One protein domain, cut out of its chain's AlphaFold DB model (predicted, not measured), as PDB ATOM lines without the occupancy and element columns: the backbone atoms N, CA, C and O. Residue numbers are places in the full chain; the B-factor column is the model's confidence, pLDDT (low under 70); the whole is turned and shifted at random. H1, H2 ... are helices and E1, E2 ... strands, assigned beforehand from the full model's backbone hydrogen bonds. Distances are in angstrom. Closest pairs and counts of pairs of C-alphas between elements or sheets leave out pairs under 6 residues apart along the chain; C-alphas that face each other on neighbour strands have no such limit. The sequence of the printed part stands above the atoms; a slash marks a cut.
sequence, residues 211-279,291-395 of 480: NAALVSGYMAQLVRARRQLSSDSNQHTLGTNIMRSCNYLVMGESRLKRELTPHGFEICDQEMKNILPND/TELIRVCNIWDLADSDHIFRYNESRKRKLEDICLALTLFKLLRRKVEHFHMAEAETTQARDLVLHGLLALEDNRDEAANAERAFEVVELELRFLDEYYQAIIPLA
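Overview. This is residues 211 to 279 and 291 to 395 of the 480 residues of the protein "DUF4220 domain-containing protein" of Aegilops tauschii subsp. strangulata (UniProt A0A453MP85). Two long helices, H6 and H8, cross as an X; on the side of H6 away from H8, H4 packs beside its first half, strand E1 packs on its middle, and H1 stands about perpendicular to its last part. A small hairpin, E2 and E3, lies at one end of the domain with E3 beside H1, while H2 joins H4 to H7. The printed part has 174 residues, with eight named helices and three named strands, in the order H1 H2 E1 E2 E3 H3 H4 H5 H6 H7 H8. The class is mostly helix; the sheet E2 - E3 is antiparallel. The whole is compact, with a radius of gyration of the C-alphas of 16.4 A and spans of 49 by 45 by 34 A.

Arrangement. Look first at the hairpin of E2, residues 258 to 261, and E3, residues 264 to 267: N 259 and O 266 are within hydrogen-bond range at 3.1 A, as are N 261 and O 264 at 3.1 A. From E3 move to H1, residues 211 to 224; the closest C-alphas are those of Gly 217 and Glu 266, 5.4 A apart. With residues 212 to 216 alone, H1 touches the hub H6, residues 313 to 336, about perpendicular at 86 degrees, closest at C-alphas 212 and 334, 5.3 A. H8, residues 366 to 389, touches H6 at a steep tilt of 53 degrees, the same way, closest at C-alphas 325 and 380, 4.5 A. H4, residues 296 to 305, touches H6 at a shallow tilt of 7 degrees, opposite ways, closest at C-alphas 303 and 316, 6.0 A. H5, residues 307 to 310, only just touches H4 and H6, with 3 pairs of C-alphas within 8 A each, and only at the corner. H2, residues 239 to 244, touches H4 at C-alphas 244 and 297, 4.3 A, and H7, residues 347 to 357, at C-alphas 239 and 356, 4.2 A. E1, residues 249 to 251, pairs with no named strand, but is paired antiparallel with residues 294 to 295. H3, residues 269 to 275, touches no helix. Every O i to N i+4 pair is within hydrogen-bond range in H1, H2, H3, H4, H6, H7 and H8; H5 is too short for one.

Along the chain. Find C-alpha 211 at (-22.553, 12.090, 21.079), where H1 begins its 20.0 A. H6 runs 33.9 A from C-alpha 313 at (-0.525, -7.658, 11.268). H8 runs 34.2 A to C-alpha 389 at (-32.081, -1.916, 16.614).

Size, cuts and confidence. The C-alphas farthest apart are those of Asn 234 and Ile 392, 49.8 A. Residues 280 to 290 are not printed, and C-alphas 279 and 291 are 18.6 A apart across this cut. The link H1 to H2 is long. The mean pLDDT of the printed part is 73.8; residues 230 to 239, 254 to 279 and 388 to 395 are among those under 70.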
ATOM      1  N   ASN A 211     -23.792  12.327  21.796       73.56
ATOM      2  CA  ASN A 211     -22.553  12.090  21.079       73.56
ATOM      3  C   ASN A 211     -22.545  12.786  19.708       73.56
ATOM      4  O   ASN A 211     -21.675  13.602  19.434       73.56
ATOM      5  N   ALA A 212     -23.580  12.568  18.890       74.94
ATOM      6  CA  ALA A 212     -23.652  13.134  17.542       74.94
ATOM      7  C   ALA A 212     -23.583  14.675  17.533       74.94
ATOM      8  O   ALA A 212     -22.869  15.258  16.719       74.94
ATOM      9  N   ALA A 213     -24.258  15.331  18.486       75.88
ATOM     10  CA  ALA A 213     -24.197  16.783  18.652       75.88
ATOM     11  C   ALA A 213     -22.790  17.255  19.056       75.88
ATOM     12  O   ALA A 213     -22.299  18.259  18.544       75.88
ATOM     13  N   LEU A 214     -22.110  16.513  19.932       76.69
ATOM     14  CA  LEU A 214     -20.749  16.835  20.350       76.69
ATOM     15  C   LEU A 214     -19.742  16.658  19.206       76.69
ATOM     16  O   LEU A 214     -18.936  17.550  18.956       76.69
ATOM     17  N   VAL A 215     -19.843  15.555  18.463       81.31
ATOM     18  CA  VAL A 215     -19.033  15.314  17.262       81.31
ATOM     19  C   VAL A 215     -19.289  16.403  16.218       81.31
ATOM     20  O   VAL A 215     -18.349  16.841  15.566       81.31
ATOM     21  N   SER A 216     -20.527  16.897  16.068       81.69
ATOM     22  CA  SER A 216     -20.805  18.001  15.134       81.69
ATOM     23  C   SER A 216     -20.116  19.307  15.532       81.69
ATOM     24  O   SER A 216     -19.558  19.972  14.662       81.69
ATOM     25  N   GLY A 217     -20.086  19.637  16.829       79.50
ATOM     26  CA  GLY A 217     -19.366  20.803  17.340       79.50
ATOM     27  C   GLY A 217     -17.857  20.676  17.143       79.50
ATOM     28  O   GLY A 217     -17.224  21.589  16.614       79.50
ATOM     29  N   TYR A 218     -17.301  19.501  17.465       79.62
ATOM     30  CA  TYR A 218     -15.890  19.190  17.238       79.62
ATOM     31  C   TYR A 218     -15.495  19.338  15.767       79.62
ATOM     32  O   TYR A 218     -14.536  20.036  15.447       79.62
ATOM     33  N   MET A 219     -16.257  18.722  14.859       83.44
ATOM     34  CA  MET A 219     -15.967  18.757  13.425       83.44
ATOM     35  C   MET A 219     -16.095  20.169  12.853       83.44
ATOM     36  O   MET A 219     -15.270  20.567  12.035       83.44
ATOM     37  N   ALA A 220     -17.064  20.963  13.317       82.31
ATOM     38  CA  ALA A 220     -17.176  22.364  12.920       82.31
ATOM     39  C   ALA A 220     -15.938  23.176  13.334       82.31
ATOM     40  O   ALA A 220     -15.418  23.948  12.529       82.31
ATOM     41  N   GLN A 221     -15.426  22.979  14.552       78.38
ATOM     42  CA  GLN A 221     -14.194  23.631  15.006       78.38
ATOM     43  C   GLN A 221     -12.959  23.133  14.234       78.38
ATOM     44  O   GLN A 221     -12.122  23.941  13.834       78.38
ATOM     45  N   LEU A 222     -12.872  21.829  13.956       79.50
ATOM     46  CA  LEU A 222     -11.769  21.221  13.205       79.50
ATOM     47  C   LEU A 222     -11.683  21.755  11.765       79.50
ATOM     48  O   LEU A 222     -10.591  22.060  11.279       79.50
ATOM     49  N   VAL A 223     -12.837  21.915  11.105       82.19
ATOM     50  CA  VAL A 223     -12.957  22.511   9.765       82.19
ATOM     51  C   VAL A 223     -12.600  23.996   9.792       82.19
ATOM     52  O   VAL A 223     -11.798  24.432   8.969       82.19
ATOM     53  N   ARG A 224     -13.117  24.773  10.760       78.69
ATOM     54  CA  ARG A 224     -12.769  26.201  10.918       78.69
ATOM     55  C   ARG A 224     -11.264  26.410  11.100       78.69
ATOM     56  O   ARG A 224     -10.714  27.358  10.555       78.69
ATOM     57  N   ALA A 225     -10.601  25.519  11.837       72.56
ATOM     58  CA  ALA A 225      -9.157  25.564  12.049       72.56
ATOM     59  C   ALA A 225      -8.337  25.005  10.867       72.56
ATOM     60  O   ALA A 225      -7.114  25.123  10.884       72.56
ATOM     61  N   ARG A 226      -8.978  24.390   9.857       71.50
ATOM     62  CA  ARG A 226      -8.344  23.671   8.733       71.50
ATOM     63  C   ARG A 226      -7.373  22.561   9.176       71.50
ATOM     64  O   ARG A 226      -6.394  22.276   8.493       71.50
ATOM     65  N   ARG A 227      -7.646  21.910  10.311       72.62
ATOM     66  CA  ARG A 227      -6.779  20.866  10.899       72.62
ATOM     67  C   ARG A 227      -7.361  19.460  10.781       72.62
ATOM     68  O   ARG A 227      -7.075  18.609  11.623       72.62
ATOM     69  N   GLN A 228      -8.215  19.198   9.786       69.56
ATOM     70  CA  GLN A 228      -8.815  17.863   9.649       69.56
ATOM     71  C   GLN A 228      -7.740  16.816   9.321       69.56
ATOM     72  O   GLN A 228      -7.793  15.713   9.867       69.56
ATOM     73  N   LEU A 229      -6.742  17.207   8.517       70.31
ATOM     74  CA  LEU A 229      -5.451  16.534   8.394       70.31
ATOM     75  C   LEU A 229      -4.323  17.463   8.871       70.31
ATOM     76  O   LEU A 229      -4.292  18.635   8.488       70.31
ATOM     77  N   SER A 230      -3.400  16.949   9.683       59.59
ATOM     78  CA  SER A 230      -2.144  17.638  10.014       59.59
ATOM     79  C   SER A 230      -1.252  17.710   8.765       59.59
ATOM     80  O   SER A 230      -0.958  16.688   8.150       59.59
ATOM     81  N   SER A 231      -0.885  18.925   8.350       49.38
ATOM     82  CA  SER A 231      -0.145  19.189   7.111       49.38
ATOM     83  C   SER A 231       1.351  18.995   7.324       49.38
ATOM     84  O   SER A 231       2.022  19.956   7.686       49.38
ATOM     85  N   ASP A 232       1.871  17.807   7.026       43.38
ATOM     86  CA  ASP A 232       3.303  17.639   6.776       43.38
ATOM     87  C   ASP A 232       3.544  17.504   5.267       43.38
ATOM     88  O   ASP A 232       2.905  16.721   4.559       43.38
ATOM     89  N   SER A 233       4.390  18.384   4.750       43.53
ATOM     90  CA  SER A 233       4.589  18.651   3.327       43.53
ATOM     91  C   SER A 233       5.299  17.522   2.560       43.53
ATOM     92  O   SER A 233       6.288  16.972   3.028       43.53
ATOM     93  N   ASN A 234       4.886  17.320   1.300       45.09
ATOM     94  CA  ASN A 234       5.725  16.903   0.159       45.09
ATOM     95  C   ASN A 234       6.356  15.494   0.105       45.09
ATOM     96  O   ASN A 234       7.494  15.355  -0.343       45.09
ATOM     97  N   GLN A 235       5.604  14.419   0.343       42.06
ATOM     98  CA  GLN A 235       5.965  13.128  -0.266       42.06
ATOM     99  C   GLN A 235       4.733  12.243  -0.480       42.06
ATOM    100  O   GLN A 235       3.814  12.302   0.328       42.06
ATOM    101  N   HIS A 236       4.721  11.481  -1.586       45.16
ATOM    102  CA  HIS A 236       3.722  10.479  -2.005       45.16
ATOM    103  C   HIS A 236       2.604  10.205  -0.980       45.16
ATOM    104  O   HIS A 236       2.858   9.661   0.096       45.16
ATOM    105  N   THR A 237       1.367  10.574  -1.335       54.19
ATOM    106  CA  THR A 237       0.140  10.437  -0.529       54.19
ATOM    107  C   THR A 237      -0.229   8.970  -0.301       54.19
ATOM    108  O   THR A 237      -1.184   8.452  -0.873       54.19
ATOM    109  N   LEU A 238       0.556   8.295   0.531       63.38
ATOM    110  CA  LEU A 238       0.284   6.957   1.027       63.38
ATOM    111  C   LEU A 238      -0.935   7.024   1.956       63.38
ATOM    112  O   LEU A 238      -0.965   7.855   2.869       63.38
ATOM    113  N   GLY A 239      -1.923   6.146   1.768       65.88
ATOM    114  CA  GLY A 239      -3.145   6.151   2.580       65.88
ATOM    115  C   GLY A 239      -2.899   6.032   4.082       65.88
ATOM    116  O   GLY A 239      -3.593   6.660   4.883       65.88
ATOM    117  N   THR A 240      -1.832   5.334   4.480       70.88
ATOM    118  CA  THR A 240      -1.406   5.253   5.886       70.88
ATOM    119  C   THR A 240      -0.946   6.599   6.457       70.88
ATOM    120  O   THR A 240      -1.226   6.889   7.617       70.88
ATOM    121  N   ASN A 241      -0.309   7.465   5.659       74.12
ATOM    122  CA  ASN A 241       0.127   8.797   6.100       74.12
ATOM    123  C   ASN A 241      -1.065   9.749   6.278       74.12
ATOM    124  O   ASN A 241      -1.083  10.577   7.191       74.12
ATOM    125  N   ILE A 242      -2.101   9.588   5.453       78.62
ATOM    126  CA  ILE A 242      -3.370  10.313   5.595       78.62
ATOM    127  C   ILE A 242      -4.114   9.875   6.859       78.62
ATOM    128  O   ILE A 242      -4.646  10.716   7.580       78.62
ATOM    129  N   MET A 243      -4.106   8.581   7.186       80.19
ATOM    130  CA  MET A 243      -4.709   8.090   8.431       80.19
ATOM    131  C   MET A 243      -3.933   8.531   9.679       80.19
ATOM    132  O   MET A 243      -4.553   8.918  10.670       80.19
ATOM    133  N   ARG A 244      -2.595   8.592   9.616       76.69
ATOM    134  CA  ARG A 244      -1.756   9.151  10.697       76.69
ATOM    135  C   ARG A 244      -1.986  10.638  10.938       76.69
ATOM    136  O   ARG A 244      -1.878  11.097  12.066       76.69
ATOM    137  N   SER A 245      -2.330  11.393   9.903       76.88
ATOM    138  CA  SER A 245      -2.634  12.822  10.031       76.88
ATOM    139  C   SER A 245      -4.111  13.097  10.336       76.88
ATOM    140  O   SER A 245      -4.481  14.248  10.567       76.88
ATOM    141  N   CYS A 246      -4.962  12.065  10.378       81.06
ATOM    142  CA  CYS A 246      -6.405  12.203  10.524       81.06
ATOM    143  C   CYS A 246      -6.820  12.482  11.977       81.06
ATOM    144  O   CYS A 246      -6.742  11.623  12.861       81.06
ATOM    145  N   ASN A 247      -7.364  13.676  12.213       80.75
ATOM    146  CA  ASN A 247      -7.821  14.112  13.535       80.75
ATOM    147  C   ASN A 247      -9.286  13.739  13.833       80.75
ATOM    148  O   ASN A 247      -9.936  14.358  14.674       80.75
ATOM    149  N   TYR A 248      -9.837  12.734  13.149       84.00
ATOM    150  CA  TYR A 248     -11.231  12.328  13.331       84.00
ATOM    151  C   TYR A 248     -11.409  11.586  14.659       84.00
ATOM    152  O   TYR A 248     -10.511  10.893  15.143       84.00
ATOM    153  N   LEU A 249     -12.583  11.750  15.269       83.25
ATOM    154  CA  LEU A 249     -12.837  11.305  16.635       83.25
ATOM    155  C   LEU A 249     -13.308   9.849  16.708       83.25
ATOM    156  O   LEU A 249     -14.283   9.474  16.059       83.25
ATOM    157  N   VAL A 250     -12.679   9.064  17.588       81.00
ATOM    158  CA  VAL A 250     -12.987   7.644  17.808       81.00
ATOM    159  C   VAL A 250     -13.684   7.452  19.151       81.00
ATOM    160  O   VAL A 250     -14.808   6.954  19.193       81.00
ATOM    161  N   MET A 251     -13.083   7.898  20.259       77.19
ATOM    162  CA  MET A 251     -13.625   7.700  21.613       77.19
ATOM    163  C   MET A 251     -13.125   8.767  22.599       77.19
ATOM    164  O   MET A 251     -12.210   9.517  22.278       77.19
ATOM    165  N   GLY A 252     -13.725   8.858  23.793       68.94
ATOM    166  CA  GLY A 252     -13.292   9.791  24.850       68.94
ATOM    167  C   GLY A 252     -14.080  11.100  24.945       68.94
ATOM    168  O   GLY A 252     -13.789  11.956  25.777       68.94
ATOM    169  N   GLU A 253     -15.113  11.254  24.118       71.06
ATOM    170  CA  GLU A 253     -15.846  12.514  23.968       71.06
ATOM    171  C   GLU A 253     -16.623  12.950  25.224       71.06
ATOM    172  O   GLU A 253     -16.818  14.140  25.470       71.06
ATOM    173  N   SER A 254     -17.022  12.010  26.084       62.44
ATOM    174  CA  SER A 254     -17.719  12.313  27.338       62.44
ATOM    175  C   SER A 254     -16.875  13.059  28.364       62.44
ATOM    176  O   SER A 254     -17.457  13.721  29.230       62.44
ATOM    177  N   ARG A 255     -15.543  12.970  28.270       61.62
ATOM    178  CA  ARG A 255     -14.600  13.501  29.263       61.62
ATOM    179  C   ARG A 255     -14.078  14.906  28.942       61.62
ATOM    180  O   ARG A 255     -13.380  15.470  29.778       61.62
ATOM    181  N   LEU A 256     -14.450  15.483  27.795       62.31
ATOM    182  CA  LEU A 256     -14.125  16.875  27.459       62.31
ATOM    183  C   LEU A 256     -14.939  17.876  28.292       62.31
ATOM    184  O   LEU A 256     -16.162  17.720  28.469       62.31
ATOM    185  N   LYS A 257     -14.269  18.935  28.757       56.28
ATOM    186  CA  LYS A 257     -14.910  20.115  29.350       56.28
ATOM    187  C   LYS A 257     -15.469  20.987  28.224       56.28
ATOM    188  O   LYS A 257     -14.895  21.111  27.146       56.28
ATOM    189  N   ARG A 258     -16.672  21.516  28.439       62.41
ATOM    190  CA  ARG A 258     -17.513  22.075  27.373       62.41
ATOM    191  C   ARG A 258     -18.201  23.346  27.826       62.41
ATOM    192  O   ARG A 258     -18.618  23.432  28.982       62.41
ATOM    193  N   GLU A 259     -18.431  24.236  26.871       58.28
ATOM    194  CA  GLU A 259     -19.302  25.399  27.012       58.28
ATOM    195  C   GLU A 259     -20.583  25.177  26.195       58.28
ATOM    196  O   GLU A 259     -20.561  24.662  25.073       58.28
ATOM    197  N   LEU A 260     -21.740  25.491  26.789       53.00
ATOM    198  CA  LEU A 260     -23.006  25.503  26.054       53.00
ATOM    199  C   LEU A 260     -23.100  26.832  25.308       53.00
ATOM    200  O   LEU A 260     -23.289  27.869  25.943       53.00
ATOM    201  N   THR A 261     -23.039  26.797  23.980       53.53
ATOM    202  CA  THR A 261     -23.358  27.958  23.147       53.53
ATOM    203  C   THR A 261     -24.772  27.838  22.561       53.53
ATOM    204  O   THR A 261     -25.327  26.738  22.474       53.53
ATOM    205  N   PRO A 262     -25.412  28.953  22.156       44.31
ATOM    206  CA  PRO A 262     -26.786  28.952  21.631       44.31
ATOM    207  C   PRO A 262     -26.991  28.078  20.381       44.31
ATOM    208  O   PRO A 262     -28.126  27.753  20.035       44.31
ATOM    209  N   HIS A 263     -25.903  27.695  19.706       47.88
ATOM    210  CA  HIS A 263     -25.903  26.921  18.464       47.88
ATOM    211  C   HIS A 263     -25.409  25.471  18.627       47.88
ATOM    212  O   HIS A 263     -25.378  24.736  17.642       47.88
ATOM    213  N   GLY A 264     -25.056  25.028  19.843       60.31
ATOM    214  CA  GLY A 264     -24.611  23.654  20.084       60.31
ATOM    215  C   GLY A 264     -23.645  23.496  21.259       60.31
ATOM    216  O   GLY A 264     -23.587  24.319  22.168       60.31
ATOM    217  N   PHE A 265     -22.907  22.384  21.256       62.22
ATOM    218  CA  PHE A 265     -21.779  22.181  22.164       62.22
ATOM    219  C   PHE A 265     -20.508  22.654  21.466       62.22
ATOM    220  O   PHE A 265     -20.152  22.094  20.430       62.22
ATOM    221  N   GLU A 266     -19.822  23.639  22.035       61.22
ATOM    222  CA  GLU A 266     -18.476  24.021  21.609       61.22
ATOM    223  C   GLU A 266     -17.472  23.548  22.668       61.22
ATOM    224  O   GLU A 266     -17.706  23.623  23.879       61.22
ATOM    225  N   ILE A 267     -16.380  22.941  22.203       63.94
ATOM    226  CA  ILE A 267     -15.280  22.520  23.074       63.94
ATOM    227  C   ILE A 267     -14.498  23.780  23.429       63.94
ATOM    228  O   ILE A 267     -14.243  24.594  22.540       63.94
ATOM    229  N   CYS A 268     -14.138  23.943  24.705       57.72
ATOM    230  CA  CYS A 268     -13.378  25.103  25.164       57.72
ATOM    231  C   CYS A 268     -12.083  25.248  24.351       57.72
ATOM    232  O   CYS A 268     -11.328  24.281  24.202       57.72
ATOM    233  N   ASP A 269     -11.780  26.466  23.895       59.38
ATOM    234  CA  ASP A 269     -10.597  26.769  23.073       59.38
ATOM    235  C   ASP A 269      -9.280  26.319  23.725       59.38
ATOM    236  O   ASP A 269      -8.315  25.977  23.043       59.38
ATOM    237  N   GLN A 270      -9.239  26.281  25.057       57.28
ATOM    238  CA  GLN A 270      -8.087  25.821  25.827       57.28
ATOM    239  C   GLN A 270      -7.893  24.297  25.750       57.28
ATOM    240  O   GLN A 270      -6.763  23.839  25.613       57.28
ATOM    241  N   GLU A 271      -8.970  23.503  25.741       59.91
ATOM    242  CA  GLU A 271      -8.865  22.060  25.473       59.91
ATOM    243  C   GLU A 271      -8.551  21.800  23.998       59.91
ATOM    244  O   GLU A 271      -7.747  20.922  23.704       59.91
ATOM    245  N   MET A 272      -9.093  22.597  23.070       60.69
ATOM    246  CA  MET A 272      -8.760  22.493  21.646       60.69
ATOM    247  C   MET A 272      -7.264  22.728  21.383       60.69
ATOM    248  O   MET A 272      -6.662  21.978  20.618       60.69
ATOM    249  N   LYS A 273      -6.645  23.713  22.047       61.69
ATOM    250  CA  LYS A 273      -5.194  23.971  21.973       61.69
ATOM    251  C   LYS A 273      -4.354  22.852  22.599       61.69
ATOM    252  O   LYS A 273      -3.300  22.535  22.065       61.69
ATOM    253  N   ASN A 274      -4.836  22.221  23.672       60.47
ATOM    254  CA  ASN A 274      -4.173  21.053  24.266       60.47
ATOM    255  C   ASN A 274      -4.305  19.798  23.381       60.47
ATOM    256  O   ASN A 274      -3.434  18.936  23.382       60.47
ATOM    257  N   ILE A 275      -5.407  19.677  22.634       62.53
ATOM    258  CA  ILE A 275      -5.687  18.560  21.721       62.53
ATOM    259  C   ILE A 275      -4.909  18.725  20.406       62.53
ATOM    260  O   ILE A 275      -4.399  17.741  19.872       62.53
ATOM    261  N   LEU A 276      -4.821  19.945  19.875       63.19
ATOM    262  CA  LEU A 276      -4.090  20.303  18.657       63.19
ATOM    263  C   LEU A 276      -3.018  21.349  18.999       63.19
ATOM    264  O   LEU A 276      -3.273  22.546  18.799       63.19
ATOM    265  N   PRO A 277      -1.853  20.924  19.527       58.44
ATOM    266  CA  PRO A 277      -0.750  21.842  19.769       58.44
ATOM    267  C   PRO A 277      -0.360  22.527  18.453       58.44
ATOM    268  O   PRO A 277      -0.354  21.903  17.394       58.44
ATOM    269  N   ASN A 278      -0.101  23.832  18.511       50.53
ATOM    270  CA  ASN A 278       0.548  24.529  17.404       50.53
ATOM    271  C   ASN A 278       2.023  24.097  17.376       50.53
ATOM    272  O   ASN A 278       2.620  23.974  18.445       50.53
ATOM    273  N   ASP A 279       2.611  23.950  16.187       51.59
ATOM    274  CA  ASP A 279       4.020  23.551  15.992       51.59
ATOM    275  C   ASP A 279       5.056  24.521  16.611       51.59
ATOM    276  O   ASP A 279       6.241  24.207  16.669       51.59
ATOM    277  N   THR A 291      -5.665  14.325  27.928       50.81
ATOM    278  CA  THR A 291      -7.102  14.298  27.678       50.81
ATOM    279  C   THR A 291      -7.365  12.934  27.055       50.81
ATOM    280  O   THR A 291      -6.717  12.577  26.072       50.81
ATOM    281  N   GLU A 292      -8.227  12.128  27.671       63.09
ATOM    282  CA  GLU A 292      -8.520  10.733  27.299       63.09
ATOM    283  C   GLU A 292      -9.322  10.664  25.985       63.09
ATOM    284  O   GLU A 292     -10.311   9.950  25.876       63.09
ATOM    285  N   LEU A 293      -8.940  11.485  25.006       73.25
ATOM    286  CA  LEU A 293      -9.529  11.617  23.694       73.25
ATOM    287  C   LEU A 293      -8.732  10.768  22.713       73.25
ATOM    288  O   LEU A 293      -7.534  10.965  22.507       73.25
ATOM    289  N   ILE A 294      -9.416   9.821  22.093       81.38
ATOM    290  CA  ILE A 294      -8.829   8.882  21.151       81.38
ATOM    291  C   ILE A 294      -9.267   9.297  19.747       81.38
ATOM    292  O   ILE A 294     -10.464   9.326  19.441       81.38
ATOM    293  N   ARG A 295      -8.286   9.632  18.909       85.19
ATOM    294  CA  ARG A 295      -8.439   9.979  17.489       85.19
ATOM    295  C   ARG A 295      -7.893   8.869  16.595       85.19
ATOM    296  O   ARG A 295      -7.194   7.985  17.087       85.19
ATOM    297  N   VAL A 296      -8.188   8.951  15.298       85.25
ATOM    298  CA  VAL A 296      -7.654   8.026  14.284       85.25
ATOM    299  C   VAL A 296      -6.121   8.049  14.280       85.25
ATOM    300  O   VAL A 296      -5.514   6.992  14.430       85.25
ATOM    301  N   CYS A 297      -5.505   9.236  14.244       82.75
ATOM    302  CA  CYS A 297      -4.049   9.402  14.325       82.75
ATOM    303  C   CYS A 297      -3.426   8.662  15.520       82.75
ATOM    304  O   CYS A 297      -2.565   7.806  15.341       82.75
ATOM    305  N   ASN A 298      -3.964   8.880  16.726       82.69
ATOM    306  CA  ASN A 298      -3.482   8.235  17.951       82.69
ATOM    307  C   ASN A 298      -3.535   6.694  17.877       82.69
ATOM    308  O   ASN A 298      -2.733   6.028  18.525       82.69
ATOM    309  N   ILE A 299      -4.505   6.116  17.155       85.06
ATOM    310  CA  ILE A 299      -4.638   4.659  17.003       85.06
ATOM    311  C   ILE A 299      -3.649   4.122  15.975       85.06
ATOM    312  O   ILE A 299      -3.085   3.059  16.211       85.06
ATOM    313  N   TRP A 300      -3.400   4.852  14.887       84.50
ATOM    314  CA  TRP A 300      -2.352   4.496  13.929       84.50
ATOM    315  C   TRP A 300      -0.957   4.563  14.570       84.50
ATOM    316  O   TRP A 300      -0.158   3.647  14.388       84.50
ATOM    317  N   ASP A 301      -0.698   5.566  15.414       81.44
ATOM    318  CA  ASP A 301       0.546   5.658  16.190       81.44
ATOM    319  C   ASP A 301       0.662   4.523  17.222       81.44
ATOM    320  O   ASP A 301       1.736   3.947  17.424       81.44
ATOM    321  N   LEU A 302      -0.449   4.156  17.872       81.62
ATOM    322  CA  LEU A 302      -0.492   3.042  18.823       81.62
ATOM    323  C   LEU A 302      -0.260   1.693  18.131       81.62
ATOM    324  O   LEU A 302       0.497   0.864  18.622       81.62
ATOM    325  N   ALA A 303      -0.883   1.488  16.973       79.38
ATOM    326  CA  ALA A 303      -0.759   0.282  16.167       79.38
ATOM    327  C   ALA A 303       0.695   0.010  15.733       79.38
ATOM    328  O   ALA A 303       1.090  -1.153  15.626       79.38
ATOM    329  N   ASP A 304       1.487   1.068  15.524       75.06
ATOM    330  CA  ASP A 304       2.908   0.985  15.170       75.06
ATOM    331  C   ASP A 304       3.836   0.876  16.399       75.06
ATOM    332  O   ASP A 304       4.860   0.183  16.348       75.06
ATOM    333  N   SER A 305       3.492   1.536  17.512       74.81
ATOM    334  CA  SER A 305       4.330   1.587  18.723       74.81
ATOM    335  C   SER A 305       4.163   0.381  19.656       74.81
ATOM    336  O   SER A 305       5.137  -0.039  20.289       74.81
ATOM    337  N   ASP A 306       2.977  -0.226  19.725       77.69
ATOM    338  CA  ASP A 306       2.709  -1.342  20.633       77.69
ATOM    339  C   ASP A 306       3.238  -2.683  20.104       77.69
ATOM    340  O   ASP A 306       2.850  -3.195  19.051       77.69
ATOM    341  N   HIS A 307       4.049  -3.341  20.932       69.94
ATOM    342  CA  HIS A 307       4.646  -4.654  20.666       69.94
ATOM    343  C   HIS A 307       3.622  -5.769  20.359       69.94
ATOM    344  O   HIS A 307       3.932  -6.695  19.610       69.94
ATOM    345  N   ILE A 308       2.397  -5.683  20.897       71.19
ATOM    346  CA  ILE A 308       1.327  -6.680  20.692       71.19
ATOM    347  C   ILE A 308       0.736  -6.597  19.277       71.19
ATOM    348  O   ILE A 308       0.380  -7.626  18.696       71.19
ATOM    349  N   PHE A 309       0.605  -5.386  18.734       71.62
ATOM    350  CA  PHE A 309       0.008  -5.149  17.418       71.62
ATOM    351  C   PHE A 309       1.061  -5.192  16.311       71.62
ATOM    352  O   PHE A 309       0.796  -5.743  15.248       71.62
ATOM    353  N   ARG A 310       2.286  -4.754  16.611       67.88
ATOM    354  CA  ARG A 310       3.416  -4.759  15.679       67.88
ATOM    355  C   ARG A 310       3.839  -6.156  15.205       67.88
ATOM    356  O   ARG A 310       4.311  -6.294  14.086       67.88
ATOM    357  N   TYR A 311       3.684  -7.197  16.028       66.56
ATOM    358  CA  TYR A 311       4.032  -8.574  15.631       66.56
ATOM    359  C   TYR A 311       2.869  -9.327  14.959       66.56
ATOM    360  O   TYR A 311       3.068 -10.383  14.362       66.56
ATOM    361  N   ASN A 312       1.637  -8.814  15.052       80.12
ATOM    362  CA  ASN A 312       0.457  -9.474  14.501       80.12
ATOM    363  C   ASN A 312      -0.333  -8.529  13.592       80.12
ATOM    364  O   ASN A 312      -1.345  -7.953  13.999       80.12
ATOM    365  N   GLU A 313       0.094  -8.463  12.330       77.56
ATOM    366  CA  GLU A 313      -0.525  -7.658  11.268       77.56
ATOM    367  C   GLU A 313      -2.039  -7.892  11.135       77.56
ATOM    368  O   GLU A 313      -2.808  -6.960  10.914       77.56
ATOM    369  N   SER A 314      -2.519  -9.123  11.356       80.31
ATOM    370  CA  SER A 314      -3.960  -9.412  11.290       80.31
ATOM    371  C   SER A 314      -4.758  -8.733  12.408       80.31
ATOM    372  O   SER A 314      -5.906  -8.337  12.212       80.31
ATOM    373  N   ARG A 315      -4.160  -8.595  13.596       81.31
ATOM    374  CA  ARG A 315      -4.780  -7.930  14.747       81.31
ATOM    375  C   ARG A 315      -4.680  -6.413  14.615       81.31
ATOM    376  O   ARG A 315      -5.634  -5.731  14.974       81.31
ATOM    377  N   LYS A 316      -3.561  -5.924  14.073       82.75
ATOM    378  CA  LYS A 316      -3.353  -4.520  13.715       82.75
ATOM    379  C   LYS A 316      -4.427  -4.038  12.738       82.75
ATOM    380  O   LYS A 316      -5.189  -3.140  13.082       82.75
ATOM    381  N   ARG A 317      -4.579  -4.724  11.600       82.38
ATOM    382  CA  ARG A 317      -5.607  -4.410  10.593       82.38
ATOM    383  C   ARG A 317      -7.011  -4.403  11.182       82.38
ATOM    384  O   ARG A 317      -7.723  -3.424  11.038       82.38
ATOM    385  N   LYS A 318      -7.376  -5.428  11.962       85.50
ATOM    386  CA  LYS A 318      -8.688  -5.465  12.630       85.50
ATOM    387  C   LYS A 318      -8.929  -4.266  13.548       85.50
ATOM    388  O   LYS A 318     -10.048  -3.773  13.601       85.50
ATOM    389  N   LEU A 319      -7.917  -3.817  14.292       86.38
ATOM    390  CA  LEU A 319      -8.043  -2.643  15.156       86.38
ATOM    391  C   LEU A 319      -8.257  -1.366  14.331       86.38
ATOM    392  O   LEU A 319      -9.160  -0.593  14.647       86.38
ATOM    393  N   GLU A 320      -7.458  -1.179  13.278       86.69
ATOM    394  CA  GLU A 320      -7.579  -0.072  12.323       86.69
ATOM    395  C   GLU A 320      -8.966  -0.046  11.668       86.69
ATOM    396  O   GLU A 320      -9.639   0.981  11.690       86.69
ATOM    397  N   ASP A 321      -9.431  -1.191  11.166       88.94
ATOM    398  CA  ASP A 321     -10.707  -1.326  10.459       88.94
ATOM    399  C   ASP A 321     -11.895  -1.054  11.392       88.94
ATOM    400  O   ASP A 321     -12.817  -0.322  11.033       88.94
ATOM    401  N   ILE A 322     -11.857  -1.573  12.629       89.25
ATOM    402  CA  ILE A 322     -12.883  -1.300  13.650       89.25
ATOM    403  C   ILE A 322     -12.886   0.181  14.034       89.25
ATOM    404  O   ILE A 322     -13.954   0.780  14.169       89.25
ATOM    405  N   CYS A 323     -11.708   0.775  14.229       88.75
ATOM    406  CA  CYS A 323     -11.567   2.189  14.557       88.75
ATOM    407  C   CYS A 323     -12.131   3.073  13.441       88.75
ATOM    408  O   CYS A 323     -12.934   3.972  13.716       88.75
ATOM    409  N   LEU A 324     -11.758   2.787  12.195       89.44
ATOM    410  CA  LEU A 324     -12.199   3.531  11.028       89.44
ATOM    411  C   LEU A 324     -13.713   3.392  10.848       89.44
ATOM    412  O   LEU A 324     -14.407   4.408  10.799       89.44
ATOM    413  N   ALA A 325     -14.247   2.169  10.895       91.06
ATOM    414  CA  ALA A 325     -15.685   1.911  10.848       91.06
ATOM    415  C   ALA A 325     -16.446   2.638  11.969       91.06
ATOM    416  O   ALA A 325     -17.524   3.181  11.732       91.06
ATOM    417  N   LEU A 326     -15.889   2.705  13.185       88.75
ATOM    418  CA  LEU A 326     -16.497   3.422  14.307       88.75
ATOM    419  C   LEU A 326     -16.523   4.939  14.073       88.75
ATOM    420  O   LEU A 326     -17.523   5.589  14.389       88.75
ATOM    421  N   THR A 327     -15.451   5.512  13.517       88.75
ATOM    422  CA  THR A 327     -15.430   6.941  13.168       88.75
ATOM    423  C   THR A 327     -16.435   7.264  12.075       88.75
ATOM    424  O   THR A 327     -17.247   8.168  12.267       88.75
ATOM    425  N   LEU A 328     -16.456   6.491  10.984       90.12
ATOM    426  CA  LEU A 328     -17.411   6.648   9.888       90.12
ATOM    427  C   LEU A 328     -18.850   6.513  10.392       90.12
ATOM    428  O   LEU A 328     -19.663   7.401  10.143       90.12
ATOM    429  N   PHE A 329     -19.125   5.521  11.245       88.25
ATOM    430  CA  PHE A 329     -20.424   5.346  11.897       88.25
ATOM    431  C   PHE A 329     -20.855   6.608  12.657       88.25
ATOM    432  O   PHE A 329     -22.013   7.028  12.559       88.25
ATOM    433  N   LYS A 330     -19.941   7.264  13.385       85.75
ATOM    434  CA  LYS A 330     -20.235   8.530  14.074       85.75
ATOM    435  C   LYS A 330     -20.559   9.664  13.100       85.75
ATOM    436  O   LYS A 330     -21.445  10.470  13.389       85.75
ATOM    437  N   LEU A 331     -19.890   9.738  11.946       87.69
ATOM    438  CA  LEU A 331     -20.209  10.722  10.905       87.69
ATOM    439  C   LEU A 331     -21.569  10.423  10.257       87.69
ATOM    440  O   LEU A 331     -22.417  11.313  10.174       87.69
ATOM    441  N   LEU A 332     -21.817   9.171   9.866       87.31
ATOM    442  CA  LEU A 332     -23.067   8.734   9.248       87.31
ATOM    443  C   LEU A 332     -24.256   8.958  10.177       87.31
ATOM    444  O   LEU A 332     -25.310   9.440   9.759       87.31
ATOM    445  N   ARG A 333     -24.074   8.704  11.471       82.69
ATOM    446  CA  ARG A 333     -25.087   8.987  12.479       82.69
ATOM    447  C   ARG A 333     -25.453  10.471  12.548       82.69
ATOM    448  O   ARG A 333     -26.637  10.781  12.672       82.69
ATOM    449  N   ARG A 334     -24.488  11.395  12.424       83.69
ATOM    450  CA  ARG A 334     -24.786  12.842  12.352       83.69
ATOM    451  C   ARG A 334     -25.687  13.167  11.162       83.69
ATOM    452  O   ARG A 334     -26.642  13.922  11.329       83.69
ATOM    453  N   LYS A 335     -25.434  12.551  10.003       84.25
ATOM    454  CA  LYS A 335     -26.266  12.701   8.799       84.25
ATOM    455  C   LYS A 335     -27.690  12.178   9.013       84.25
ATOM    456  O   LYS A 335     -28.645  12.857   8.643       84.25
ATOM    457  N   VAL A 336     -27.840  11.003   9.630       79.62
ATOM    458  CA  VAL A 336     -29.150  10.388   9.920       79.62
ATOM    459  C   VAL A 336     -29.947  11.197  10.949       79.62
ATOM    460  O   VAL A 336     -31.161  11.323  10.825       79.62
ATOM    461  N   GLU A 337     -29.280  11.780  11.947       74.75
ATOM    462  CA  GLU A 337     -29.909  12.613  12.983       74.75
ATOM    463  C   GLU A 337     -30.066  14.095  12.571       74.75
ATOM    464  O   GLU A 337     -30.519  14.904  13.380       74.75
ATOM    465  N   HIS A 338     -29.755  14.445  11.315       76.69
ATOM    466  CA  HIS A 338     -29.861  15.794  10.736       76.69
ATOM    467  C   HIS A 338     -29.011  16.875  11.430       76.69
ATOM    468  O   HIS A 338     -29.399  18.043  11.483       76.69
ATOM    469  N   PHE A 339     -27.835  16.510  11.941       78.75
ATOM    470  CA  PHE A 339     -26.851  17.484  12.414       78.75
ATOM    471  C   PHE A 339     -26.053  18.092  11.252       78.75
ATOM    472  O   PHE A 339     -25.906  17.488  10.189       78.75
ATOM    473  N   HIS A 340     -25.515  19.293  11.469       78.62
ATOM    474  CA  HIS A 340     -24.702  20.002  10.482       78.62
ATOM    475  C   HIS A 340     -23.401  19.236  10.168       78.62
ATOM    476  O   HIS A 340     -22.645  18.881  11.078       78.62
ATOM    477  N   MET A 341     -23.138  19.007   8.879       80.44
ATOM    478  CA  MET A 341     -21.930  18.348   8.365       80.44
ATOM    479  C   MET A 341     -20.981  19.409   7.808       80.44
ATOM    480  O   MET A 341     -21.042  19.745   6.628       80.44
ATOM    481  N   ALA A 342     -20.118  19.960   8.662       79.44
ATOM    482  CA  ALA A 342     -19.163  20.993   8.254       79.44
ATOM    483  C   ALA A 342     -18.112  20.465   7.256       79.44
ATOM    484  O   ALA A 342     -17.532  21.230   6.497       79.44
ATOM    485  N   GLU A 343     -17.869  19.156   7.259       78.81
ATOM    486  CA  GLU A 343     -16.849  18.496   6.449       78.81
ATOM    487  C   GLU A 343     -17.272  18.165   5.005       78.81
ATOM    488  O   GLU A 343     -16.410  17.842   4.188       78.81
ATOM    489  N   ALA A 344     -18.567  18.246   4.672       77.19
ATOM    490  CA  ALA A 344     -19.130  17.699   3.430       77.19
ATOM    491  C   ALA A 344     -18.575  18.323   2.133       77.19
ATOM    492  O   ALA A 344     -18.600  17.680   1.088       77.19
ATOM    493  N   GLU A 345     -18.052  19.548   2.200       77.12
ATOM    494  CA  GLU A 345     -17.517  20.290   1.046       77.12
ATOM    495  C   GLU A 345     -15.988  20.446   1.097       77.12
ATOM    496  O   GLU A 345     -15.393  21.185   0.315       77.12
ATOM    497  N   THR A 346     -15.323  19.758   2.028       80.94
ATOM    498  CA  THR A 346     -13.877  19.904   2.234       80.94
ATOM    499  C   THR A 346     -13.081  18.949   1.342       80.94
ATOM    500  O   THR A 346     -13.394  17.763   1.239       80.94
ATOM    501  N   THR A 347     -11.996  19.439   0.728       78.31
ATOM    502  CA  THR A 347     -11.072  18.588  -0.050       78.31
ATOM    503  C   THR A 347     -10.420  17.521   0.830       78.31
ATOM    504  O   THR A 347     -10.244  16.392   0.395       78.31
ATOM    505  N   GLN A 348     -10.188  17.835   2.107       77.94
ATOM    506  CA  GLN A 348      -9.631  16.918   3.105       77.94
ATOM    507  C   GLN A 348     -10.527  15.691   3.352       77.94
ATOM    508  O   GLN A 348     -10.017  14.585   3.506       77.94
ATOM    509  N   ALA A 349     -11.858  15.846   3.347       80.38
ATOM    510  CA  ALA A 349     -12.776  14.707   3.453       80.38
ATOM    511  C   ALA A 349     -12.750  13.825   2.193       80.38
ATOM    512  O   ALA A 349     -12.831  12.601   2.289       80.38
ATOM    513  N   ARG A 350     -12.594  14.434   1.010       82.69
ATOM    514  CA  ARG A 350     -12.422  13.698  -0.250       82.69
ATOM    515  C   ARG A 350     -11.113  12.906  -0.256       82.69
ATOM    516  O   ARG A 350     -11.132  11.730  -0.614       82.69
ATOM    517  N   ASP A 351     -10.017  13.522   0.173       81.69
ATOM    518  CA  ASP A 351      -8.700  12.882   0.230       81.69
ATOM    519  C   ASP A 351      -8.684  11.734   1.249       81.69
ATOM    520  O   ASP A 351      -8.128  10.670   0.978       81.69
ATOM    521  N   LEU A 352      -9.388  11.889   2.377       83.62
ATOM    522  CA  LEU A 352      -9.572  10.821   3.363       83.62
ATOM    523  C   LEU A 352     -10.259   9.583   2.766       83.62
ATOM    524  O   LEU A 352      -9.877   8.463   3.083       83.62
ATOM    525  N   VAL A 353     -11.264   9.756   1.903       85.75
ATOM    526  CA  VAL A 353     -11.964   8.620   1.281       85.75
ATOM    527  C   VAL A 353     -11.138   8.012   0.147       85.75
ATOM    528  O   VAL A 353     -10.957   6.798   0.106       85.75
ATOM    529  N   LEU A 354     -10.631   8.840  -0.770       82.50
ATOM    530  CA  LEU A 354      -9.934   8.361  -1.968       82.50
ATOM    531  C   LEU A 354      -8.565   7.772  -1.649       82.50
ATOM    532  O   LEU A 354      -8.242   6.681  -2.104       82.50
ATOM    533  N   HIS A 355      -7.767   8.492  -0.871       80.62
ATOM    534  CA  HIS A 355      -6.401   8.090  -0.578       80.62
ATOM    535  C   HIS A 355      -6.308   7.361   0.759       80.62
ATOM    536  O   HIS A 355      -5.504   6.455   0.896       80.62
ATOM    537  N   GLY A 356      -7.155   7.705   1.730       78.75
ATOM    538  CA  GLY A 356      -7.189   7.032   3.021       78.75
ATOM    539  C   GLY A 356      -7.932   5.693   2.995       78.75
ATOM    540  O   GLY A 356      -7.318   4.667   3.235       78.75
ATOM    541  N   LEU A 357      -9.241   5.684   2.718       84.62
ATOM    542  CA  LEU A 357     -10.079   4.475   2.800       84.62
ATOM    543  C   LEU A 357      -9.848   3.505   1.627       84.62
ATOM    544  O   LEU A 357      -9.711   2.306   1.848       84.62
ATOM    545  N   LEU A 358      -9.818   4.013   0.390       83.31
ATOM    546  CA  LEU A 358      -9.732   3.188  -0.825       83.31
ATOM    547  C   LEU A 358      -8.297   2.814  -1.230       83.31
ATOM    548  O   LEU A 358      -8.119   1.833  -1.944       83.31
ATOM    549  N   ALA A 359      -7.284   3.560  -0.780       79.31
ATOM    550  CA  ALA A 359      -5.871   3.335  -1.115       79.31
ATOM    551  C   ALA A 359      -4.998   3.187   0.148       79.31
ATOM    552  O   ALA A 359      -3.923   3.776   0.274       79.31
ATOM    553  N   LEU A 360      -5.494   2.401   1.110       72.81
ATOM    554  CA  LEU A 360      -4.904   2.266   2.443       72.81
ATOM    555  C   LEU A 360      -3.518   1.596   2.423       72.81
ATOM    556  O   LEU A 360      -2.641   1.991   3.190       72.81
ATOM    557  N   GLU A 361      -3.297   0.616   1.539       71.19
ATOM    558  CA  GLU A 361      -2.013  -0.074   1.360       71.19
ATOM    559  C   GLU A 361      -1.542  -0.018  -0.103       71.19
ATOM    560  O   GLU A 361      -2.089  -0.691  -0.968       71.19
ATOM    561  N   ASP A 362      -0.477   0.736  -0.376       63.34
ATOM    562  CA  ASP A 362       0.060   0.961  -1.735       63.34
ATOM    563  C   ASP A 362       0.691  -0.298  -2.368       63.34
ATOM    564  O   ASP A 362       0.755  -0.443  -3.581       63.34
ATOM    565  N   ASN A 363       1.104  -1.267  -1.545       61.91
ATOM    566  CA  ASN A 363       1.775  -2.492  -1.998       61.91
ATOM    567  C   ASN A 363       0.822  -3.666  -2.295       61.91
ATOM    568  O   ASN A 363       1.291  -4.794  -2.465       61.91
ATOM    569  N   ARG A 364      -0.500  -3.454  -2.284       62.12
ATOM    570  CA  ARG A 364      -1.494  -4.509  -2.546       62.12
ATOM    571  C   ARG A 364      -2.344  -4.205  -3.767       62.12
ATOM    572  O   ARG A 364      -2.578  -3.048  -4.095       62.12
ATOM    573  N   ASP A 365      -2.822  -5.278  -4.395       75.88
ATOM    574  CA  ASP A 365      -3.739  -5.215  -5.528       75.88
ATOM    575  C   ASP A 365      -4.909  -4.272  -5.217       75.88
ATOM    576  O   ASP A 365      -5.501  -4.338  -4.136       75.88
ATOM    577  N   GLU A 366      -5.285  -3.427  -6.181       76.75
ATOM    578  CA  GLU A 366      -6.421  -2.500  -6.053       76.75
ATOM    579  C   GLU A 366      -7.702  -3.226  -5.602       76.75
ATOM    580  O   GLU A 366      -8.487  -2.696  -4.817       76.75
ATOM    581  N   ALA A 367      -7.870  -4.482  -6.031       80.56
ATOM    582  CA  ALA A 367      -8.960  -5.355  -5.614       80.56
ATOM    583  C   ALA A 367      -8.954  -5.656  -4.102       80.56
ATOM    584  O   ALA A 367     -10.009  -5.618  -3.474       80.56
ATOM    585  N   ALA A 368      -7.787  -5.907  -3.504       79.94
ATOM    586  CA  ALA A 368      -7.659  -6.193  -2.074       79.94
ATOM    587  C   ALA A 368      -7.888  -4.938  -1.214       79.94
ATOM    588  O   ALA A 368      -8.448  -5.019  -0.119       79.94
ATOM    589  N   ASN A 369      -7.484  -3.766  -1.713       80.94
ATOM    590  CA  ASN A 369      -7.783  -2.491  -1.062       80.94
ATOM    591  C   ASN A 369      -9.280  -2.160  -1.121       80.94
ATOM    592  O   ASN A 369      -9.859  -1.744  -0.116       80.94
ATOM    593  N   ALA A 370      -9.923  -2.409  -2.264       84.38
ATOM    594  CA  ALA A 370     -11.366  -2.265  -2.402       84.38
ATOM    595  C   ALA A 370     -12.123  -3.223  -1.468       84.38
ATOM    596  O   ALA A 370     -13.052  -2.792  -0.789       84.38
ATOM    597  N   GLU A 371     -11.705  -4.491  -1.381       87.62
ATOM    598  CA  GLU A 371     -12.285  -5.481  -0.464       87.62
ATOM    599  C   GLU A 371     -12.239  -4.988   0.988       87.62
ATOM    600  O   GLU A 371     -13.279  -4.912   1.641       87.62
ATOM    601  N   ARG A 372     -11.073  -4.526   1.460       86.31
ATOM    602  CA  ARG A 372     -10.915  -3.960   2.810       86.31
ATOM    603  C   ARG A 372     -11.818  -2.742   3.041       86.31
ATOM    604  O   ARG A 372     -12.434  -2.620   4.098       86.31
ATOM    605  N   ALA A 373     -11.933  -1.844   2.063       88.19
ATOM    606  CA  ALA A 373     -12.821  -0.688   2.170       88.19
ATOM    607  C   ALA A 373     -14.297  -1.108   2.302       88.19
ATOM    608  O   ALA A 373     -15.026  -0.542   3.121       88.19
ATOM    609  N   PHE A 374     -14.735  -2.123   1.549       90.25
ATOM    610  CA  PHE A 374     -16.080  -2.681   1.684       90.25
ATOM    611  C   PHE A 374     -16.299  -3.356   3.038       90.25
ATOM    612  O   PHE A 374     -17.363  -3.160   3.618       90.25
ATOM    613  N   GLU A 375     -15.310  -4.072   3.581       89.62
ATOM    614  CA  GLU A 375     -15.394  -4.649   4.931       89.62
ATOM    615  C   GLU A 375     -15.588  -3.563   6.002       89.62
ATOM    616  O   GLU A 375     -16.428  -3.703   6.894       89.62
ATOM    617  N   VAL A 376     -14.862  -2.444   5.895       91.06
ATOM    618  CA  VAL A 376     -15.000  -1.297   6.809       91.06
ATOM    619  C   VAL A 376     -16.390  -0.665   6.700       91.06
ATOM    620  O   VAL A 376     -17.017  -0.388   7.725       91.06
ATOM    621  N   VAL A 377     -16.899  -0.465   5.481       91.44
ATOM    622  CA  VAL A 377     -18.245   0.095   5.251       91.44
ATOM    623  C   VAL A 377     -19.340  -0.875   5.705       91.44
ATOM    624  O   VAL A 377     -20.345  -0.460   6.282       91.44
ATOM    625  N   GLU A 378     -19.165  -2.181   5.506       91.50
ATOM    626  CA  GLU A 378     -20.084  -3.190   6.032       91.50
ATOM    627  C   GLU A 378     -20.123  -3.134   7.564       91.50
ATOM    628  O   GLU A 378     -21.203  -3.136   8.163       91.50
ATOM    629  N   LEU A 379     -18.957  -3.025   8.207       89.81
ATOM    630  CA  LEU A 379     -18.846  -2.911   9.655       89.81
ATOM    631  C   LEU A 379     -19.469  -1.607  10.183       89.81
ATOM    632  O   LEU A 379     -20.176  -1.633  11.191       89.81
ATOM    633  N   GLU A 380     -19.281  -0.488   9.481       90.88
ATOM    634  CA  GLU A 380     -19.946   0.791   9.761       90.88
ATOM    635  C   GLU A 380     -21.475   0.639   9.751       90.88
ATOM    636  O   GLU A 380     -22.160   1.017  10.709       90.88
ATOM    637  N   LEU A 381     -22.024   0.067   8.674       88.75
ATOM    638  CA  LEU A 381     -23.464  -0.139   8.524       88.75
ATOM    639  C   LEU A 381     -24.004  -1.111   9.573       88.75
ATOM    640  O   LEU A 381     -25.112  -0.921  10.076       88.75
ATOM    641  N   ARG A 382     -23.212  -2.118   9.949       84.00
ATOM    642  CA  ARG A 382     -23.542  -3.046  11.030       84.00
ATOM    643  C   ARG A 382     -23.606  -2.339  12.378       84.00
ATOM    644  O   ARG A 382     -24.572  -2.550  13.107       84.00
ATOM    645  N   PHE A 383     -22.650  -1.463  12.693       82.94
ATOM    646  CA  PHE A 383     -22.714  -0.639  13.903       82.94
ATOM    647  C   PHE A 383     -23.939   0.269  13.904       82.94
ATOM    648  O   PHE A 383     -24.587   0.417  14.940       82.94
ATOM    649  N   LEU A 384     -24.301   0.836  12.752       79.19
ATOM    650  CA  LEU A 384     -25.504   1.650  12.614       79.19
ATOM    651  C   LEU A 384     -26.782   0.842  12.859       79.19
ATOM    652  O   LEU A 384     -27.650   1.271  13.626       79.19
ATOM    653  N   ASP A 385     -26.890  -0.330  12.240       74.88
ATOM    654  CA  ASP A 385     -28.036  -1.218  12.401       74.88
ATOM    655  C   ASP A 385     -28.159  -1.709  13.848       74.88
ATOM    656  O   ASP A 385     -29.214  -1.568  14.471       74.88
ATOM    657  N   GLU A 386     -27.061  -2.187  14.438       73.00
ATOM    658  CA  GLU A 386     -27.021  -2.604  15.838       73.00
ATOM    659  C   GLU A 386     -27.353  -1.440  16.776       73.00
ATOM    660  O   GLU A 386     -28.145  -1.618  17.703       73.00
ATOM    661  N   TYR A 387     -26.855  -0.229  16.511       72.62
ATOM    662  CA  TYR A 387     -27.164   0.950  17.314       72.62
ATOM    663  C   TYR A 387     -28.662   1.257  17.330       72.62
ATOM    664  O   TYR A 387     -29.219   1.394  18.415       72.62
ATOM    665  N   TYR A 388     -29.336   1.334  16.175       68.69
ATOM    666  CA  TYR A 388     -30.766   1.675  16.122       68.69
ATOM    667  C   TYR A 388     -31.686   0.510  16.510       68.69
ATOM    668  O   TYR A 388     -32.762   0.739  17.073       68.69
ATOM    669  N   GLN A 389     -31.282  -0.739  16.267       59.91
ATOM    670  CA  GLN A 389     -32.081  -1.916  16.614       59.91
ATOM    671  C   GLN A 389     -31.899  -2.381  18.071       59.91
ATOM    672  O   GLN A 389     -32.828  -2.958  18.650       59.91
ATOM    673  N   ALA A 390     -30.733  -2.161  18.691       56.75
ATOM    674  CA  ALA A 390     -30.391  -2.692  20.017       56.75
ATOM    675  C   ALA A 390     -30.610  -1.714  21.190       56.75
ATOM    676  O   ALA A 390     -30.316  -2.075  22.333       56.75
ATOM    677  N   ILE A 391     -31.203  -0.532  20.957       52.16
ATOM    678  CA  ILE A 391     -31.442   0.543  21.957       52.16
ATOM    679  C   ILE A 391     -32.138   0.055  23.247       52.16
ATOM    680  O   ILE A 391     -32.084   0.713  24.282       52.16
ATOM    681  N   ILE A 392     -32.806  -1.099  23.241       52.16
ATOM    682  CA  ILE A 392     -33.731  -1.472  24.317       52.16
ATOM    683  C   ILE A 392     -33.126  -2.379  25.421       52.16
ATOM    684  O   ILE A 392     -33.731  -2.446  26.494       52.16
ATOM    685  N   PRO A 393     -31.965  -3.053  25.257       48.28
ATOM    686  CA  PRO A 393     -31.258  -3.579  26.439       48.28
ATOM    687  C   PRO A 393     -29.715  -3.515  26.459       48.28
ATOM    688  O   PRO A 393     -29.155  -3.908  27.478       48.28
ATOM    689  N   LEU A 394     -29.019  -3.067  25.404       43.66
ATOM    690  CA  LEU A 394     -27.538  -3.133  25.328       43.66
ATOM    691  C   LEU A 394     -26.823  -1.783  25.500       43.66
ATOM    692  O   LEU A 394     -25.606  -1.734  25.615       43.66
ATOM    693  N   ALA A 395     -27.581  -0.692  25.577       46.22
ATOM    694  CA  ALA A 395     -27.102   0.692  25.598       46.22
ATOM    695  C   ALA A 395     -26.383   1.137  26.892       46.22
ATOM    696  O   ALA A 395     -26.178   2.329  27.107       46.22
TER     697      ALA A 395